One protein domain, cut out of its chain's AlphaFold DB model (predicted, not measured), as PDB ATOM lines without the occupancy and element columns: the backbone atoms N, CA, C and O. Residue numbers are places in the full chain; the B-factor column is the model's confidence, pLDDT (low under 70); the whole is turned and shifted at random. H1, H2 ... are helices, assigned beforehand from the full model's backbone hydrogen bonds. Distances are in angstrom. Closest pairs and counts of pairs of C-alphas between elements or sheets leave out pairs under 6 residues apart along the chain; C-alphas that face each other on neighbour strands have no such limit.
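Overview. This is residues 3 to 150 of the 151 residues of a protein of Spirochaetes bacterium ADurb.Bin133 (UniProt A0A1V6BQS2). The longest helix, H3, forms a loose rod with the helical hairpin of H1 and H2: three long helices run lengthwise, with H1 meeting both H2 and H3 while H2 and H3 stay apart. Residues 117 to 122, at the far end of H3, stick out; from there a long stretch without a named element folds back along the rod to the short helix H4. The printed part has 148 residues with four named helices, H1, H2, H3 and H4 in chain order, and no named strand: the class is all helix. The whole is loose, with a radius of gyration of the C-alphas of 19.7 A and spans of 71 by 25 by 22 A.

Along the chain. Find C-alpha 78 at (324.569, 364.869, 254.426); from there H3, residues 78 to 120, runs 63.2 A to C-alpha 120 at (337.239, 331.683, 306.705). H1, residues 3 to 37, begins at C-alpha 3, (340.321, 361.112, 243.307), and is 51.2 A long. H2, residues 41 to 71, is 45.6 A long, and H4 is residues 145 to 149.

Arrangement. Look first at Thr 26 and Tyr 94, whose C-alphas, 4.9 A apart, are the closest of H1 and H3; these helices touch at a shallow tilt of 25 degrees and run the same way. H1 and H2 form a helical hairpin: they touch at a shallow tilt of 18 degrees, opposite ways, the closest C-alphas being those of Lys 32 and Val 44, 5.5 A apart. H4 only just touches H2, with 3 pairs of C-alphas within 8 A and with residues 62 to 66 of H2 alone; the closest C-alphas are those of Val 66 and Val 146, 6.4 A apart. H3 and H4 are close but not clearly touching, the closest C-alphas, of Lys 84 and Leu 147, being 7.2 A apart. H1 and H4 are apart. In H1, H2, H3 and H4 every O i to N i+4 pair is within hydrogen-bond range.

Size, cuts and confidence. The two C-alphas farthest apart, those of Pro 3 and Asn 121, are 71.3 A apart. The printed part has no cut; the link from H3 to H4, 24 residues, is long. Read the B-factor column for pLDDT, the model's own confidence: it is under 70 at residues 3 to 5, 69, 71 to 77 and 124 to 150.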
ATOM      1  N   PRO A   3     339.837 361.471 241.961       62.03
ATOM      2  CA  PRO A   3     340.321 361.112 243.307       62.03
ATOM      3  C   PRO A   3     339.301 361.352 244.428       62.03
ATOM      4  O   PRO A   3     339.130 360.511 245.304       62.03
ATOM      5  N   GLU A   4     338.581 362.475 244.383       63.62
ATOM      6  CA  GLU A   4     337.635 362.876 245.435       63.62
ATOM      7  C   GLU A   4     336.436 361.926 245.545       63.62
ATOM      8  O   GLU A   4     336.032 361.565 246.650       63.62
ATOM      9  N   ALA A   5     335.909 361.456 244.409       69.25
ATOM     10  CA  ALA A   5     334.838 360.464 244.376       69.25
ATOM     11  C   ALA A   5     335.290 359.121 244.981       69.25
ATOM     12  O   ALA A   5     334.556 358.518 245.765       69.25
ATOM     13  N   ASN A   6     336.525 358.690 244.693       78.06
ATOM     14  CA  ASN A   6     337.104 357.483 245.287       78.06
ATOM     15  C   ASN A   6     337.318 357.626 246.800       78.06
ATOM     16  O   ASN A   6     336.983 356.710 247.551       78.06
ATOM     17  N   HIS A   7     337.816 358.773 247.270       76.62
ATOM     18  CA  HIS A   7     337.986 359.028 248.702       76.62
ATOM     19  C   HIS A   7     336.648 359.084 249.453       76.62
ATOM     20  O   HIS A   7     336.548 358.561 250.562       76.62
ATOM     21  N   LEU A   8     335.595 359.628 248.833       76.00
ATOM     22  CA  LEU A   8     334.245 359.627 249.399       76.00
ATOM     23  C   LEU A   8     333.678 358.203 249.535       76.00
ATOM     24  O   LEU A   8     333.096 357.868 250.568       76.00
ATOM     25  N   ILE A   9     333.863 357.355 248.515       81.94
ATOM     26  CA  ILE A   9     333.442 355.944 248.544       81.94
ATOM     27  C   ILE A   9     334.185 355.187 249.651       81.94
ATOM     28  O   ILE A   9     333.560 354.470 250.436       81.94
ATOM     29  N   GLN A  10     335.502 355.381 249.757       82.06
ATOM     30  CA  GLN A  10     336.314 354.768 250.808       82.06
ATOM     31  C   GLN A  10     335.873 355.225 252.205       82.06
ATOM     32  O   GLN A  10     335.691 354.392 253.089       82.06
ATOM     33  N   LEU A  11     335.613 356.523 252.398       81.31
ATOM     34  CA  LEU A  11     335.120 357.058 253.668       81.31
ATOM     35  C   LEU A  11     333.764 356.450 254.053       81.31
ATOM     36  O   LEU A  11     333.599 355.989 255.183       81.31
ATOM     37  N   LYS A  12     332.809 356.382 253.114       81.50
ATOM     38  CA  LYS A  12     331.510 355.727 253.345       81.50
ATOM     39  C   LYS A  12     331.683 354.250 253.721       81.50
ATOM     40  O   LYS A  12     331.040 353.787 254.660       81.50
ATOM     41  N   SER A  13     332.579 353.527 253.045       85.44
ATOM     42  CA  SER A  13     332.876 352.116 253.335       85.44
ATOM     43  C   SER A  13     333.470 351.906 254.737       85.44
ATOM     44  O   SER A  13     333.035 351.009 255.469       85.44
ATOM     45  N   ILE A  14     334.407 352.764 255.156       84.31
ATOM     46  CA  ILE A  14     334.991 352.716 256.503       84.31
ATOM     47  C   ILE A  14     333.922 353.002 257.562       84.31
ATOM     48  O   ILE A  14     333.792 352.232 258.513       84.31
ATOM     49  N   LEU A  15     333.118 354.055 257.388       83.25
ATOM     50  CA  LEU A  15     332.056 354.407 258.339       83.25
ATOM     51  C   LEU A  15     330.987 353.308 258.444       83.25
ATOM     52  O   LEU A  15     330.565 352.966 259.549       83.25
ATOM     53  N   ALA A  16     330.598 352.693 257.325       84.81
ATOM     54  CA  ALA A  16     329.679 351.555 257.330       84.81
ATOM     55  C   ALA A  16     330.262 350.347 258.088       84.81
ATOM     56  O   ALA A  16     329.551 349.699 258.858       84.81
ATOM     57  N   SER A  17     331.565 350.084 257.929       86.25
ATOM     58  CA  SER A  17     332.267 349.035 258.681       86.25
ATOM     59  C   SER A  17     332.258 349.328 260.184       86.25
ATOM     60  O   SER A  17     331.908 348.454 260.973       86.25
ATOM     61  N   PHE A  18     332.556 350.569 260.585       83.88
ATOM     62  CA  PHE A  18     332.465 351.019 261.981       83.88
ATOM     63  C   PHE A  18     331.077 350.802 262.575       83.88
ATOM     64  O   PHE A  18     330.950 350.281 263.681       83.88
ATOM     65  N   MET A  19     330.034 351.160 261.830       86.75
ATOM     66  CA  MET A  19     328.659 350.978 262.278       86.75
ATOM     67  C   MET A  19     328.321 349.497 262.506       86.75
ATOM     68  O   MET A  19     327.712 349.161 263.521       86.75
ATOM     69  N   LEU A  20     328.723 348.604 261.595       88.75
ATOM     70  CA  LEU A  20     328.496 347.164 261.749       88.75
ATOM     71  C   LEU A  20     329.203 346.616 262.993       88.75
ATOM     72  O   LEU A  20     328.606 345.872 263.772       88.75
ATOM     73  N   ILE A  21     330.457 347.022 263.197       87.62
ATOM     74  CA  ILE A  21     331.247 346.610 264.357       87.62
ATOM     75  C   ILE A  21     330.598 347.093 265.654       87.62
ATOM     76  O   ILE A  21     330.448 346.313 266.589       87.62
ATOM     77  N   LEU A  22     330.182 348.358 265.710       87.19
ATOM     78  CA  LEU A  22     329.541 348.929 266.891       87.19
ATOM     79  C   LEU A  22     328.229 348.220 267.218       87.19
ATOM     80  O   LEU A  22     327.996 347.889 268.375       87.19
ATOM     81  N   LYS A  23     327.409 347.900 266.210       89.75
ATOM     82  CA  LYS A  23     326.199 347.086 266.406       89.75
ATOM     83  C   LYS A  23     326.534 345.714 266.999       89.75
ATOM     84  O   LYS A  23     325.853 345.276 267.926       89.75
ATOM     85  N   LYS A  24     327.595 345.061 266.509       91.44
ATOM     86  CA  LYS A  24     328.070 343.783 267.057       91.44
ATOM     87  C   LYS A  24     328.543 343.934 268.506       91.44
ATOM     88  O   LYS A  24     328.132 343.143 269.348       91.44
ATOM     89  N   LEU A  25     329.348 344.954 268.812       90.56
ATOM     90  CA  LEU A  25     329.816 345.225 270.173       90.56
ATOM     91  C   LEU A  25     328.659 345.481 271.134       90.56
ATOM     92  O   LEU A  25     328.625 344.870 272.194       90.56
ATOM     93  N   THR A  26     327.687 346.314 270.761       89.56
ATOM     94  CA  THR A  26     326.511 346.579 271.600       89.56
ATOM     95  C   THR A  26     325.730 345.296 271.879       89.56
ATOM     96  O   THR A  26     325.361 345.040 273.024       89.56
ATOM     97  N   LEU A  27     325.528 344.446 270.865       93.19
ATOM     98  CA  LEU A  27     324.874 343.149 271.052       93.19
ATOM     99  C   LEU A  27     325.661 342.242 272.012       93.19
ATOM    100  O   LEU A  27     325.069 341.631 272.901       93.19
ATOM    101  N   LEU A  28     326.983 342.158 271.852       94.50
ATOM    102  CA  LEU A  28     327.847 341.382 272.744       94.50
ATOM    103  C   LEU A  28     327.808 341.923 274.176       94.50
ATOM    104  O   LEU A  28     327.695 341.136 275.112       94.50
ATOM    105  N   SER A  29     327.808 343.241 274.358       93.50
ATOM    106  CA  SER A  29     327.677 343.885 275.666       93.50
ATOM    107  C   SER A  29     326.361 343.542 276.363       93.50
ATOM    108  O   SER A  29     326.372 343.226 277.553       93.50
ATOM    109  N   VAL A  30     325.241 343.537 275.634       95.31
ATOM    110  CA  VAL A  30     323.932 343.134 276.179       95.31
ATOM    111  C   VAL A  30     323.922 341.644 276.529       95.31
ATOM    112  O   VAL A  30     323.544 341.270 277.637       95.31
ATOM    113  N   ARG A  31     324.430 340.776 275.645       96.62
ATOM    114  CA  ARG A  31     324.556 339.335 275.938       96.62
ATOM    115  C   ARG A  31     325.441 339.072 277.157       96.62
ATOM    116  O   ARG A  31     325.112 338.234 277.993       96.62
ATOM    117  N   LYS A  32     326.539 339.820 277.295       95.69
ATOM    118  CA  LYS A  32     327.421 339.748 278.462       95.69
ATOM    119  C   LYS A  32     326.685 340.158 279.733       95.69
ATOM    120  O   LYS A  32     326.839 339.486 280.749       95.69
ATOM    121  N   GLN A  33     325.857 341.202 279.675       95.44
ATOM    122  CA  GLN A  33     325.017 341.626 280.797       95.44
ATOM    123  C   GLN A  33     324.109 340.490 281.274       95.44
ATOM    124  O   GLN A  33     324.083 340.169 282.464       95.44
ATOM    125  N   GLU A  34     323.407 339.838 280.346       96.62
ATOM    126  CA  GLU A  34     322.550 338.695 280.658       96.62
ATOM    127  C   GLU A  34     323.340 337.531 281.266       96.62
ATOM    128  O   GLU A  34     322.900 336.931 282.251       96.62
ATOM    129  N   ALA A  35     324.518 337.223 280.717       96.31
ATOM    130  CA  ALA A  35     325.393 336.176 281.233       96.31
ATOM    131  C   ALA A  35     325.891 336.489 282.657       96.31
ATOM    132  O   ALA A  35     325.901 335.594 283.505       96.31
ATOM    133  N   ILE A  36     326.225 337.752 282.960       93.94
ATOM    134  CA  ILE A  36     326.593 338.203 284.315       93.94
ATOM    135  C   ILE A  36     325.419 338.002 285.283       93.94
ATOM    136  O   ILE A  36     325.608 337.449 286.368       93.94
ATOM    137  N   LEU A  37     324.204 338.406 284.895       93.50
ATOM    138  CA  LEU A  37     323.001 338.250 285.724       93.50
ATOM    139  C   LEU A  37     322.677 336.773 285.995       93.50
ATOM    140  O   LEU A  37     322.317 336.413 287.116       93.50
ATOM    141  N   LYS A  38     322.876 335.905 284.995       95.44
ATOM    142  CA  LYS A  38     322.747 334.440 285.115       95.44
ATOM    143  C   LYS A  38     323.942 333.780 285.817       95.44
ATOM    144  O   LYS A  38     323.889 332.585 286.094       95.44
ATOM    145  N   ARG A  39     325.011 334.535 286.112       92.38
ATOM    146  CA  ARG A  39     326.297 334.052 286.656       92.38
ATOM    147  C   ARG A  39     326.957 332.969 285.796       92.38
ATOM    148  O   ARG A  39     327.645 332.089 286.312       92.38
ATOM    149  N   ASN A  40     326.761 333.032 284.481       95.06
ATOM    150  CA  ASN A  40     327.397 332.135 283.523       95.06
ATOM    151  C   ASN A  40     328.803 332.646 283.166       95.06
ATOM    152  O   ASN A  40     329.014 333.256 282.120       95.06
ATOM    153  N   TRP A  41     329.777 332.421 284.050       91.50
ATOM    154  CA  TRP A  41     331.126 332.991 283.908       91.50
ATOM    155  C   TRP A  41     331.885 332.506 282.670       91.50
ATOM    156  O   TRP A  41     332.679 333.263 282.116       91.50
ATOM    157  N   ASN A  42     331.604 331.289 282.198       93.38
ATOM    158  CA  ASN A  42     332.193 330.766 280.964       93.38
ATOM    159  C   ASN A  42     331.733 331.574 279.746       93.38
ATOM    160  O   ASN A  42     332.544 331.922 278.892       93.38
ATOM    161  N   GLU A  43     330.445 331.915 279.686       94.44
ATOM    162  CA  GLU A  43     329.899 332.756 278.620       94.44
ATOM    163  C   GLU A  43     330.395 334.201 278.734       94.44
ATOM    164  O   GLU A  43     330.766 334.792 277.724       94.44
ATOM    165  N   VAL A  44     330.497 334.750 279.951       92.50
ATOM    166  CA  VAL A  44     331.102 336.075 280.172       92.50
ATOM    167  C   VAL A  44     332.536 336.121 279.637       92.50
ATOM    168  O   VAL A  44     332.895 337.076 278.949       92.50
ATOM    169  N   PHE A  45     333.342 335.091 279.915       90.44
ATOM    170  CA  PHE A  45     334.723 334.996 279.440       90.44
ATOM    171  C   PHE A  45     334.805 334.837 277.916       90.44
ATOM    172  O   PHE A  45     335.561 335.554 277.266       90.44
ATOM    173  N   ALA A  46     333.987 333.957 277.332       92.56
ATOM    174  CA  ALA A  46     333.939 333.767 275.884       92.56
ATOM    175  C   ALA A  46     333.567 335.063 275.144       92.56
ATOM    176  O   ALA A  46     334.219 335.423 274.167       92.56
ATOM    177  N   ILE A  47     332.565 335.797 275.644       93.31
ATOM    178  CA  ILE A  47     332.159 337.082 275.063       93.31
ATOM    179  C   ILE A  47     333.267 338.130 275.220       93.31
ATOM    180  O   ILE A  47     333.507 338.896 274.293       93.31
ATOM    181  N   ALA A  48     333.955 338.177 276.366       88.69
ATOM    182  CA  ALA A  48     335.047 339.128 276.579       88.69
ATOM    183  C   ALA A  48     336.193 338.931 275.571       88.69
ATOM    184  O   ALA A  48     336.658 339.918 275.004       88.69
ATOM    185  N   ASN A  49     336.572 337.682 275.284       88.19
ATOM    186  CA  ASN A  49     337.581 337.376 274.264       88.19
ATOM    187  C   ASN A  49     337.116 337.798 272.861       88.19
ATOM    188  O   ASN A  49     337.865 338.431 272.124       88.19
ATOM    189  N   GLU A  50     335.852 337.527 272.506       90.88
ATOM    190  CA  GLU A  50     335.297 337.972 271.217       90.88
ATOM    191  C   GLU A  50     335.313 339.509 271.089       90.88
ATOM    192  O   GLU A  50     335.565 340.054 270.014       90.88
ATOM    193  N   MET A  51     335.068 340.234 272.185       88.12
ATOM    194  CA  MET A  51     335.143 341.698 272.205       88.12
ATOM    195  C   MET A  51     336.580 342.225 272.060       88.12
ATOM    196  O   MET A  51     336.766 343.283 271.456       88.12
ATOM    197  N   GLU A  52     337.583 341.514 272.582       84.25
ATOM    198  CA  GLU A  52     339.003 341.873 272.454       84.25
ATOM    199  C   GLU A  52     339.477 341.776 270.996       84.25
ATOM    200  O   GLU A  52     340.034 342.739 270.467       84.25
ATOM    201  N   GLU A  53     339.130 340.694 270.294       83.38
ATOM    202  CA  GLU A  53     339.422 340.538 268.858       83.38
ATOM    203  C   GLU A  53     338.802 341.668 268.015       83.38
ATOM    204  O   GLU A  53     339.387 342.162 267.044       83.38
ATOM    205  N   ILE A  54     337.603 342.119 268.396       86.00
ATOM    206  CA  ILE A  54     336.927 343.234 267.732       86.00
ATOM    207  C   ILE A  54     337.635 344.570 268.018       86.00
ATOM    208  O   ILE A  54     337.689 345.428 267.131       86.00
ATOM    209  N   ALA A  55     338.191 344.762 269.216       78.19
ATOM    210  CA  ALA A  55     338.904 345.986 269.581       78.19
ATOM    211  C   ALA A  55     340.139 346.218 268.692       78.19
ATOM    212  O   ALA A  55     340.363 347.338 268.222       78.19
ATOM    213  N   ASP A  56     340.882 345.159 268.370       75.25
ATOM    214  CA  ASP A  56     342.017 345.229 267.444       75.25
ATOM    215  C   ASP A  56     341.587 345.648 266.035       75.25
ATOM    216  O   ASP A  56     342.227 346.488 265.386       75.25
ATOM    217  N   PHE A  57     340.449 345.129 265.570       78.88
ATOM    218  CA  PHE A  57     339.892 345.508 264.275       78.88
ATOM    219  C   PHE A  57     339.444 346.976 264.241       78.88
ATOM    220  O   PHE A  57     339.688 347.674 263.252       78.88
ATOM    221  N   ILE A  58     338.849 347.477 265.329       80.81
ATOM    222  CA  ILE A  58     338.477 348.893 265.481       80.81
ATOM    223  C   ILE A  58     339.710 349.785 265.401       80.81
ATOM    224  O   ILE A  58     339.702 350.754 264.645       80.81
ATOM    225  N   ASN A  59     340.781 349.442 266.119       74.69
ATOM    226  CA  ASN A  59     342.024 350.215 266.109       74.69
ATOM    227  C   ASN A  59     342.620 350.318 264.699       74.69
ATOM    228  O   ASN A  59     343.065 351.391 264.281       74.69
ATOM    229  N   LYS A  60     342.578 349.223 263.928       79.88
ATOM    230  CA  LYS A  60     343.001 349.221 262.523       79.88
ATOM    231  C   LYS A  60     342.136 350.151 261.668       79.88
ATOM    232  O   LYS A  60     342.672 350.943 260.890       79.88
ATOM    233  N   LYS A  61     340.809 350.086 261.822       78.56
ATOM    234  CA  LYS A  61     339.869 350.929 261.067       78.56
ATOM    235  C   LYS A  61     339.939 352.404 261.449       78.56
ATOM    236  O   LYS A  61     339.804 353.248 260.566       78.56
ATOM    237  N   ASP A  62     340.229 352.723 262.705       77.44
ATOM    238  CA  ASP A  62     340.468 354.103 263.144       77.44
ATOM    239  C   ASP A  62     341.726 354.673 262.473       77.44
ATOM    240  O   ASP A  62     341.709 355.787 261.954       77.44
ATOM    241  N   GLY A  63     342.788 353.866 262.351       76.19
ATOM    242  CA  GLY A  63     343.982 354.231 261.585       76.19
ATOM    243  C   GLY A  63     343.695 354.526 260.106       76.19
ATOM    244  O   GLY A  63     344.172 355.530 259.572       76.19
ATOM    245  N   GLU A  64     342.883 353.693 259.445       79.75
ATOM    246  CA  GLU A  64     342.437 353.937 258.062       79.75
ATOM    247  C   GLU A  64     341.632 355.247 257.958       79.75
ATOM    248  O   GLU A  64     341.883 356.063 257.067       79.75
ATOM    249  N   LEU A  65     340.716 355.489 258.903       78.06
ATOM    250  CA  LEU A  65     339.887 356.694 258.957       78.06
ATOM    251  C   LEU A  65     340.733 357.969 259.118       78.06
ATOM    252  O   LEU A  65     340.528 358.936 258.381       78.06
ATOM    253  N   VAL A  66     341.722 357.964 260.021       76.31
ATOM    254  CA  VAL A  66     342.676 359.076 260.208       76.31
ATOM    255  C   VAL A  66     343.381 359.427 258.902       76.31
ATOM    256  O   VAL A  66     343.543 360.607 258.587       76.31
ATOM    257  N   ASN A  67     343.814 358.414 258.150       75.81
ATOM    258  CA  ASN A  67     344.553 358.622 256.908       75.81
ATOM    259  C   ASN A  67     343.676 359.258 255.826       75.81
ATOM    260  O   ASN A  67     344.126 360.191 255.167       75.81
ATOM    261  N   ILE A  68     342.418 358.825 255.685       74.56
ATOM    262  CA  ILE A  68     341.496 359.417 254.703       74.56
ATOM    263  C   ILE A  68     341.170 360.871 255.050       74.56
ATOM    264  O   ILE A  68     341.204 361.734 254.175       74.56
ATOM    265  N   ILE A  69     340.923 361.168 256.325       69.69
ATOM    266  CA  ILE A  69     340.563 362.523 256.767       69.69
ATOM    267  C   ILE A  69     341.714 363.510 256.555       69.69
ATOM    268  O   ILE A  69     341.483 364.632 256.124       69.69
ATOM    269  N   LYS A  70     342.966 363.091 256.780       70.00
ATOM    270  CA  LYS A  70     344.145 363.924 256.483       70.00
ATOM    271  C   LYS A  70     344.269 364.293 255.002       70.00
ATOM    272  O   LYS A  70     344.871 365.312 254.687       70.00
ATOM    273  N   LEU A  71     343.743 363.457 254.109       67.44
ATOM    274  CA  LEU A  71     343.812 363.664 252.662       67.44
ATOM    275  C   LEU A  71     342.659 364.526 252.131       67.44
ATOM    276  O   LEU A  71     342.729 364.992 250.997       67.44
ATOM    277  N   THR A  72     341.602 364.748 252.919       61.19
ATOM    278  CA  THR A  72     340.381 365.424 252.460       61.19
ATOM    279  C   THR A  72     339.863 366.399 253.512       61.19
ATOM    280  O   THR A  72     339.252 366.014 254.502       61.19
ATOM    281  N   ASN A  73     340.103 367.693 253.275       54.25
ATOM    282  CA  ASN A  73     339.866 368.746 254.265       54.25
ATOM    283  C   ASN A  73     338.394 369.085 254.518       54.25
ATOM    284  O   ASN A  73     338.132 369.756 255.504       54.25
ATOM    285  N   ASN A  74     337.442 368.662 253.679       54.78
ATOM    286  CA  ASN A  74     336.016 368.810 253.974       54.78
ATOM    287  C   ASN A  74     335.157 367.975 253.021       54.78
ATOM    288  O   ASN A  74     335.085 368.256 251.828       54.78
ATOM    289  N   PHE A  75     334.446 366.982 253.557       58.25
ATOM    290  CA  PHE A  75     333.319 366.363 252.864       58.25
ATOM    291  C   PHE A  75     332.018 366.893 253.465       58.25
ATOM    292  O   PHE A  75     331.526 366.372 254.471       58.25
ATOM    293  N   SER A  76     331.429 367.914 252.841       57.03
ATOM    294  CA  SER A  76     330.055 368.330 253.137       57.03
ATOM    295  C   SER A  76     329.083 367.370 252.444       57.03
ATOM    296  O   SER A  76     328.560 367.647 251.368       57.03
ATOM    297  N   ASN A  77     328.890 366.191 253.033       69.06
ATOM    298  CA  ASN A  77     327.912 365.217 252.560       69.06
ATOM    299  C   ASN A  77     326.937 364.886 253.696       69.06
ATOM    300  O   ASN A  77     327.354 364.424 254.762       69.06
ATOM    301  N   SER A  78     325.646 365.134 253.466       73.75
ATOM    302  CA  SER A  78     324.569 364.869 254.426       73.75
ATOM    303  C   SER A  78     324.557 363.417 254.902       73.75
ATOM    304  O   SER A  78     324.375 363.173 256.091       73.75
ATOM    305  N   ASP A  79     324.846 362.458 254.019       71.12
ATOM    306  CA  ASP A  79     324.872 361.029 254.356       71.12
ATOM    307  C   ASP A  79     325.982 360.711 255.362       71.12
ATOM    308  O   ASP A  79     325.804 359.908 256.275       71.12
ATOM    309  N   ILE A  80     327.141 361.359 255.211       76.00
ATOM    310  CA  ILE A  80     328.279 361.183 256.120       76.00
ATOM    311  C   ILE A  80     327.947 361.758 257.494       76.00
ATOM    312  O   ILE A  80     328.305 361.157 258.507       76.00
ATOM    313  N   GLN A  81     327.257 362.898 257.550       77.69
ATOM    314  CA  GLN A  81     326.827 363.480 258.822       77.69
ATOM    315  C   GLN A  81     325.797 362.593 259.532       77.69
ATOM    316  O   GLN A  81     325.919 362.370 260.738       77.69
ATOM    317  N   THR A  82     324.855 362.003 258.792       81.50
ATOM    318  CA  THR A  82     323.909 361.017 259.337       81.50
ATOM    319  C   THR A  82     324.636 359.793 259.898       81.50
ATOM    320  O   THR A  82     324.442 359.459 261.066       81.50
ATOM    321  N   LEU A  83     325.554 359.192 259.128       80.94
ATOM    322  CA  LEU A  83     326.347 358.040 259.579       80.94
ATOM    323  C   LEU A  83     327.179 358.356 260.828       80.94
ATOM    324  O   LEU A  83     327.250 357.546 261.749       80.94
ATOM    325  N   LYS A  84     327.787 359.546 260.904       78.88
ATOM    326  CA  LYS A  84     328.522 359.987 262.101       78.88
ATOM    327  C   LYS A  84     327.620 360.063 263.328       78.88
ATOM    328  O   LYS A  84     328.047 359.658 264.409       78.88
ATOM    329  N   ARG A  85     326.411 360.618 263.184       83.62
ATOM    330  CA  ARG A  85     325.456 360.736 264.292       83.62
ATOM    331  C   ARG A  85     325.066 359.353 264.809       83.62
ATOM    332  O   ARG A  85     325.206 359.111 266.002       83.62
ATOM    333  N   GLU A  86     324.697 358.443 263.914       85.50
ATOM    334  CA  GLU A  86     324.350 357.060 264.272       85.50
ATOM    335  C   GLU A  86     325.513 356.335 264.966       85.50
ATOM    336  O   GLU A  86     325.327 355.667 265.981       85.50
ATOM    337  N   ILE A  87     326.744 356.509 264.474       85.56
ATOM    338  CA  ILE A  87     327.951 355.956 265.108       85.56
ATOM    339  C   ILE A  87     328.128 356.500 266.533       85.56
ATOM    340  O   ILE A  87     328.426 355.731 267.447       85.56
ATOM    341  N   LYS A  88     327.930 357.808 266.752       84.19
ATOM    342  CA  LYS A  88     328.032 358.420 268.089       84.19
ATOM    343  C   LYS A  88     326.970 357.881 269.048       84.19
ATOM    344  O   LYS A  88     327.297 357.594 270.198       84.19
ATOM    345  N   GLU A  89     325.738 357.710 268.577       86.06
ATOM    346  CA  GLU A  89     324.646 357.117 269.360       86.06
ATOM    347  C   GLU A  89     324.959 355.665 269.748       86.06
ATOM    348  O   GLU A  89     324.819 355.292 270.913       86.06
ATOM    349  N   LEU A  90     325.484 354.863 268.814       85.88
ATOM    350  CA  LEU A  90     325.900 353.487 269.094       85.88
ATOM    351  C   LEU A  90     327.047 353.414 270.110       85.88
ATOM    352  O   LEU A  90     327.014 352.563 270.998       85.88
ATOM    353  N   ILE A  91     328.038 354.309 270.016       86.12
ATOM    354  CA  ILE A  91     329.129 354.397 271.001       86.12
ATOM    355  C   ILE A  91     328.572 354.738 272.387       86.12
ATOM    356  O   ILE A  91     328.995 354.137 273.374       86.12
ATOM    357  N   ALA A  92     327.635 355.686 272.474       83.94
ATOM    358  CA  ALA A  92     327.018 356.065 273.742       83.94
ATOM    359  C   ALA A  92     326.264 354.885 274.373       83.94
ATOM    360  O   ALA A  92     326.518 354.559 275.533       83.94
ATOM    361  N   GLY A  93     325.429 354.190 273.591       85.38
ATOM    362  CA  GLY A  93     324.702 353.007 274.060       85.38
ATOM    363  C   GLY A  93     325.636 351.872 274.491       85.38
ATOM    364  O   GLY A  93     325.456 351.294 275.559       85.38
ATOM    365  N   TYR A  94     326.697 351.601 273.725       88.44
ATOM    366  CA  TYR A  94     327.731 350.638 274.115       88.44
ATOM    367  C   TYR A  94     328.363 350.989 275.473       88.44
ATOM    368  O   TYR A  94     328.434 350.141 276.364       88.44
ATOM    369  N   LYS A  95     328.787 352.251 275.658       85.69
ATOM    370  CA  LYS A  95     329.402 352.712 276.914       85.69
ATOM    371  C   LYS A  95     328.452 352.569 278.098       85.69
ATOM    372  O   LYS A  95     328.887 352.198 279.185       85.69
ATOM    373  N   GLU A  96     327.173 352.869 277.917       87.06
ATOM    374  CA  GLU A  96     326.170 352.738 278.974       87.06
ATOM    375  C   GLU A  96     326.017 351.283 279.446       87.06
ATOM    376  O   GLU A  96     326.073 351.000 280.651       87.06
ATOM    377  N   VAL A  97     325.902 350.347 278.500       90.81
ATOM    378  CA  VAL A  97     325.777 348.914 278.803       90.81
ATOM    379  C   VAL A  97     327.049 348.393 279.477       90.81
ATOM    380  O   VAL A  97     326.970 347.721 280.505       90.81
ATOM    381  N   GLU A  98     328.232 348.752 278.977       88.81
ATOM    382  CA  GLU A  98     329.504 348.313 279.565       88.81
ATOM    383  C   GLU A  98     329.761 348.884 280.960       88.81
ATOM    384  O   GLU A  98     330.229 348.168 281.845       88.81
ATOM    385  N   ASN A  99     329.380 350.138 281.202       86.00
ATOM    386  CA  ASN A  99     329.404 350.716 282.545       86.00
ATOM    387  C   ASN A  99     328.507 349.935 283.510       86.00
ATOM    388  O   ASN A  99     328.869 349.707 284.668       86.00
ATOM    389  N   THR A 100     327.340 349.503 283.036       88.88
ATOM    390  CA  THR A 100     326.431 348.670 283.828       88.88
ATOM    391  C   THR A 100     327.033 347.288 284.082       88.88
ATOM    392  O   THR A 100     327.035 346.832 285.227       88.88
ATOM    393  N   ASN A 101     327.631 346.659 283.068       90.25
ATOM    394  CA  ASN A 101     328.342 345.383 283.201       90.25
ATOM    395  C   ASN A 101     329.468 345.458 284.239       90.25
ATOM    396  O   ASN A 101     329.566 344.587 285.102       90.25
ATOM    397  N   ALA A 102     330.276 346.521 284.213       87.12
ATOM    398  CA  ALA A 102     331.345 346.738 285.185       87.12
ATOM    399  C   ALA A 102     330.810 346.858 286.622       87.12
ATOM    400  O   ALA A 102     331.384 346.292 287.554       87.12
ATOM    401  N   ARG A 103     329.680 347.553 286.823       86.06
ATOM    402  CA  ARG A 103     329.013 347.634 288.136       86.06
ATOM    403  C   ARG A 103     328.524 346.261 288.601       86.06
ATOM    404  O   ARG A 103     328.842 345.869 289.718       86.06
ATOM    405  N   LEU A 104     327.845 345.509 287.734       89.38
ATOM    406  CA  LEU A 104     327.342 344.169 288.057       89.38
ATOM    407  C   LEU A 104     328.468 343.187 288.411       89.38
ATOM    408  O   LEU A 104     328.320 342.380 289.331       89.38
ATOM    409  N   LEU A 105     329.597 343.240 287.702       88.00
ATOM    410  CA  LEU A 105     330.770 342.419 288.014       88.00
ATOM    411  C   LEU A 105     331.353 342.775 289.385       88.00
ATOM    412  O   LEU A 105     331.606 341.877 290.188       88.00
ATOM    413  N   ASN A 106     331.490 344.070 289.684       84.31
ATOM    414  CA  ASN A 106     331.959 344.539 290.989       84.31
ATOM    415  C   ASN A 106     331.035 344.099 292.131       84.31
ATOM    416  O   ASN A 106     331.516 343.620 293.159       84.31
ATOM    417  N   ASP A 107     329.718 344.186 291.943       84.31
ATOM    418  CA  ASP A 107     328.748 343.743 292.946       84.31
ATOM    419  C   ASP A 107     328.849 342.226 293.189       84.31
ATOM    420  O   ASP A 107     328.860 341.770 294.337       84.31
ATOM    421  N   ASN A 108     329.005 341.423 292.127       86.44
ATOM    422  CA  ASN A 108     329.227 339.979 292.262       86.44
ATOM    423  C   ASN A 108     330.536 339.668 293.005       86.44
ATOM    424  O   ASN A 108     330.544 338.821 293.904       86.44
ATOM    425  N   LEU A 109     331.626 340.367 292.681       84.38
ATOM    426  CA  LEU A 109     332.918 340.224 293.359       84.38
ATOM    427  C   LEU A 109     332.825 340.586 294.847       84.38
ATOM    428  O   LEU A 109     333.356 339.863 295.695       84.38
ATOM    429  N   PHE A 110     332.097 341.653 295.183       85.12
ATOM    430  CA  PHE A 110     331.858 342.063 296.564       85.12
ATOM    431  C   PHE A 110     331.088 340.999 297.359       85.12
ATOM    432  O   PHE A 110     331.487 340.644 298.471       85.12
ATOM    433  N   VAL A 111     330.033 340.417 296.779       85.88
ATOM    434  CA  VAL A 111     329.272 339.325 297.415       85.88
ATOM    435  C   VAL A 111     330.151 338.092 297.646       85.88
ATOM    436  O   VAL A 111     330.081 337.469 298.708       85.88
ATOM    437  N   VAL A 112     331.000 337.730 296.680       85.75
ATOM    438  CA  VAL A 112     331.946 336.611 296.826       85.75
ATOM    439  C   VAL A 112     332.948 336.886 297.949       85.75
ATOM    440  O   VAL A 112     333.183 336.003 298.777       85.75
ATOM    441  N   LYS A 113     333.470 338.114 298.041       85.06
ATOM    442  CA  LYS A 113     334.351 338.529 299.138       85.06
ATOM    443  C   LYS A 113     333.672 338.367 300.496       85.06
ATOM    444  O   LYS A 113     334.233 337.710 301.365       85.06
ATOM    445  N   GLN A 114     332.459 338.891 300.675       86.25
ATOM    446  CA  GLN A 114     331.736 338.763 301.949       86.25
ATOM    447  C   GLN A 114     331.538 337.298 302.361       86.25
ATOM    448  O   GLN A 114     331.696 336.947 303.531       86.25
ATOM    449  N   LYS A 115     331.228 336.420 301.396       88.75
ATOM    450  CA  LYS A 115     331.111 334.977 301.646       88.75
ATOM    451  C   LYS A 115     332.437 334.368 302.091       88.75
ATOM    452  O   LYS A 115     332.450 333.611 303.058       88.75
ATOM    453  N   PHE A 116     333.534 334.703 301.416       87.88
ATOM    454  CA  PHE A 116     334.872 334.254 301.797       87.88
ATOM    455  C   PHE A 116     335.229 334.702 303.221       87.88
ATOM    456  O   PHE A 116     335.612 333.875 304.047       87.88
ATOM    457  N   GLU A 117     335.044 335.986 303.532       89.12
ATOM    458  CA  GLU A 117     335.378 336.533 304.850       89.12
ATOM    459  C   GLU A 117     334.571 335.858 305.963       89.12
ATOM    460  O   GLU A 117     335.124 335.545 307.017       89.12
ATOM    461  N   LYS A 118     333.293 335.548 305.704       91.69
ATOM    462  CA  LYS A 118     332.429 334.816 306.637       91.69
ATOM    463  C   LYS A 118     332.856 333.358 306.828       91.69
ATOM    464  O   LYS A 118     332.859 332.882 307.958       91.69
ATOM    465  N   LEU A 119     333.186 332.645 305.749       93.19
ATOM    466  CA  LEU A 119     333.545 331.221 305.805       93.19
ATOM    467  C   LEU A 119     334.897 330.983 306.481       93.19
ATOM    468  O   LEU A 119     335.055 330.005 307.205       93.19
ATOM    469  N   TYR A 120     335.862 331.870 306.246       89.88
ATOM    470  CA  TYR A 120     337.239 331.683 306.705       89.88
ATOM    471  C   TYR A 120     337.625 332.582 307.883       89.88
ATOM    472  O   TYR A 120     338.755 332.484 308.356       89.88
ATOM    473  N   ASN A 121     336.724 333.460 308.341       88.94
ATOM    474  CA  ASN A 121     336.966 334.464 309.385       88.94
ATOM    475  C   ASN A 121     338.262 335.274 309.156       88.94
ATOM    476  O   ASN A 121     339.011 335.592 310.079       88.94
ATOM    477  N   LYS A 122     338.562 335.564 307.886       86.75
ATOM    478  CA  LYS A 122     339.756 336.288 307.432       86.75
ATOM    479  C   LYS A 122     339.319 337.435 306.542       86.75
ATOM    480  O   LYS A 122     338.519 337.220 305.643       86.75
ATOM    481  N   LYS A 123     339.879 338.631 306.740       80.00
ATOM    482  CA  LYS A 123     339.634 339.771 305.843       80.00
ATOM    483  C   LYS A 123     340.300 339.524 304.486       80.00
ATOM    484  O   LYS A 123     341.490 339.209 304.432       80.00
ATOM    485  N   GLY A 124     339.550 339.673 303.400       68.31
ATOM    486  CA  GLY A 124     340.081 339.636 302.039       68.31
ATOM    487  C   GLY A 124     340.862 340.913 301.724       68.31
ATOM    488  O   GLY A 124     340.585 341.976 302.288       68.31
ATOM    489  N   ARG A 125     341.835 340.836 300.806       67.31
ATOM    490  CA  ARG A 125     342.564 342.028 300.328       67.31
ATOM    491  C   ARG A 125     341.566 343.052 299.767       67.31
ATOM    492  O   ARG A 125     340.553 342.670 299.190       67.31
ATOM    493  N   LYS A 126     341.793 344.351 299.987       58.25
ATOM    494  CA  LYS A 126     340.908 345.415 299.469       58.25
ATOM    495  C   LYS A 126     341.111 345.656 297.972       58.25
ATOM    496  O   LYS A 126     340.132 345.753 297.248       58.25
ATOM    497  N   GLU A 127     342.363 345.638 297.526       53.78
ATOM    498  CA  GLU A 127     342.794 346.040 296.177       53.78
ATOM    499  C   GLU A 127     342.186 345.209 295.036       53.78
ATOM    500  O   GLU A 127     341.969 345.729 293.950       53.78
ATOM    501  N   THR A 128     341.850 343.936 295.264       51.28
ATOM    502  CA  THR A 128     341.227 343.071 294.241       51.28
ATOM    503  C   THR A 128     339.730 343.318 294.039       51.28
ATOM    504  O   THR A 128     339.127 342.702 293.164       51.28
ATOM    505  N   TYR A 129     339.114 344.157 294.878       51.28
ATOM    506  CA  TYR A 129     337.659 344.317 294.976       51.28
ATOM    507  C   TYR A 129     337.233 345.780 295.137       51.28
ATOM    508  O   TYR A 129     336.058 346.052 295.392       51.28
ATOM    509  N   GLU A 130     338.175 346.724 295.063       46.38
ATOM    510  CA  GLU A 130     337.829 348.136 295.028       46.38
ATOM    511  C   GLU A 130     337.236 348.469 293.664       46.38
ATOM    512  O   GLU A 130     337.744 348.080 292.613       46.38
ATOM    513  N   LYS A 131     336.114 349.184 293.721       44.94
ATOM    514  CA  LYS A 131     335.364 349.745 292.604       44.94
ATOM    515  C   LYS A 131     336.195 350.864 291.968       44.94
ATOM    516  O   LYS A 131     335.771 352.017 291.985       44.94
ATOM    517  N   ASP A 132     337.398 350.564 291.487       43.78
ATOM    518  CA  ASP A 132     338.264 351.560 290.867       43.78
ATOM    519  C   ASP A 132     337.754 351.832 289.447       43.78
ATOM    520  O   ASP A 132     338.291 351.377 288.440       43.78
ATOM    521  N   LEU A 133     336.641 352.571 289.388       49.59
ATOM    522  CA  LEU A 133     336.019 353.090 288.168       49.59
ATOM    523  C   LEU A 133     336.941 354.069 287.423       49.59
ATOM    524  O   LEU A 133     336.567 354.551 286.362       49.59
ATOM    525  N   ASN A 134     338.117 354.389 287.975       45.66
ATOM    526  CA  ASN A 134     339.043 355.353 287.396       45.66
ATOM    527  C   ASN A 134     340.023 354.724 286.393       45.66
ATOM    528  O   ASN A 134     340.663 355.458 285.638       45.66
ATOM    529  N   LYS A 135     340.141 353.387 286.325       44.81
ATOM    530  CA  LYS A 135     340.879 352.721 285.238       44.81
ATOM    531  C   LYS A 135     339.977 352.539 284.018       44.81
ATOM    532  O   LYS A 135     339.419 351.476 283.770       44.81
ATOM    533  N   ASN A 136     339.884 353.610 283.239       46.47
ATOM    534  CA  ASN A 136     339.206 353.652 281.948       46.47
ATOM    535  C   ASN A 136     340.012 352.901 280.876       46.47
ATOM    536  O   ASN A 136     340.801 353.492 280.137       46.47
ATOM    537  N   SER A 137     339.828 351.583 280.793       51.66
ATOM    538  CA  SER A 137     340.327 350.752 279.688       51.66
ATOM    539  C   SER A 137     339.229 350.422 278.670       51.66
ATOM    540  O   SER A 137     339.277 349.369 278.035       51.66
ATOM    541  N   MET A 138     338.201 351.270 278.523       57.50
ATOM    542  CA  MET A 138     337.181 351.030 277.503       57.50
ATOM    543  C   MET A 138     337.742 351.315 276.109       57.50
ATOM    544  O   MET A 138     338.482 352.279 275.906       57.50
ATOM    545  N   ILE A 139     337.296 350.517 275.134       57.31
ATOM    546  CA  ILE A 139     337.663 350.595 273.707       57.31
ATOM    547  C   ILE A 139     337.613 352.042 273.160       57.31
ATOM    548  O   ILE A 139     338.404 352.409 272.298       57.31
ATOM    549  N   PHE A 140     336.740 352.900 273.702       56.97
ATOM    550  CA  PHE A 140     336.523 354.275 273.233       56.97
ATOM    551  C   PHE A 140     336.864 355.374 274.254       56.97
ATOM    552  O   PHE A 140     336.371 356.498 274.116       56.97
ATOM    553  N   ASP A 141     337.663 355.096 275.287       52.47
ATOM    554  CA  ASP A 141     337.999 356.108 276.304       52.47
ATOM    555  C   ASP A 141     339.192 357.002 275.949       52.47
ATOM    556  O   ASP A 141     339.367 358.033 276.588       52.47
ATOM    557  N   ASN A 142     339.943 356.702 274.879       45.78
ATOM    558  CA  ASN A 142     341.072 357.548 274.461       45.78
ATOM    559  C   ASN A 142     341.132 357.949 272.976       45.78
ATOM    560  O   ASN A 142     341.989 358.758 272.621       45.78
ATOM    561  N   ARG A 143     340.287 357.428 272.072       44.66
ATOM    562  CA  ARG A 143     340.482 357.655 270.620       44.66
ATOM    563  C   ARG A 143     339.201 357.676 269.794       44.66
ATOM    564  O   ARG A 143     338.958 356.822 268.963       44.66
ATOM    565  N   SER A 144     338.421 358.736 269.937       44.53
ATOM    566  CA  SER A 144     337.624 359.207 268.797       44.53
ATOM    567  C   SER A 144     337.810 360.709 268.580       44.53
ATOM    568  O   SER A 144     336.891 361.440 268.207       44.53
ATOM    569  N   ILE A 145     339.049 361.175 268.776       46.81
ATOM    570  CA  ILE A 145     339.492 362.521 268.375       46.81
ATOM    571  C   ILE A 145     339.141 362.773 266.895       46.81
ATOM    572  O   ILE A 145     338.873 363.898 266.493       46.81
ATOM    573  N   VAL A 146     339.072 361.709 266.097       49.22
ATOM    574  CA  VAL A 146     338.847 361.720 264.654       49.22
ATOM    575  C   VAL A 146     337.402 362.068 264.272       49.22
ATOM    576  O   VAL A 146     337.200 362.968 263.461       49.22
ATOM    577  N   LEU A 147     336.385 361.462 264.908       48.94
ATOM    578  CA  LEU A 147     334.975 361.832 264.666       48.94
ATOM    579  C   LEU A 147     334.630 363.240 265.174       48.94
ATOM    580  O   LEU A 147     333.649 363.831 264.723       48.94
ATOM    581  N   ASN A 148     335.422 363.775 266.107       46.91
ATOM    582  CA  ASN A 148     335.271 365.138 266.616       46.91
ATOM    583  C   ASN A 148     336.027 366.188 265.780       46.91
ATOM    584  O   ASN A 148     335.675 367.357 265.850       46.91
ATOM    585  N   ARG A 149     337.031 365.793 264.979       44.53
ATOM    586  CA  ARG A 149     337.813 366.696 264.105       44.53
ATOM    587  C   ARG A 149     337.187 366.960 262.733       44.53
ATOM    588  O   ARG A 149     337.675 367.820 262.018       44.53
ATOM    589  N   LEU A 150     336.134 366.235 262.367       41.88
ATOM    590  CA  LEU A 150     335.398 366.412 261.110       41.88
ATOM    591  C   LEU A 150     334.184 367.355 261.258       41.88
ATOM    592  O   LEU A 150     333.111 367.049 260.717       41.88
TER     593      LEU A 150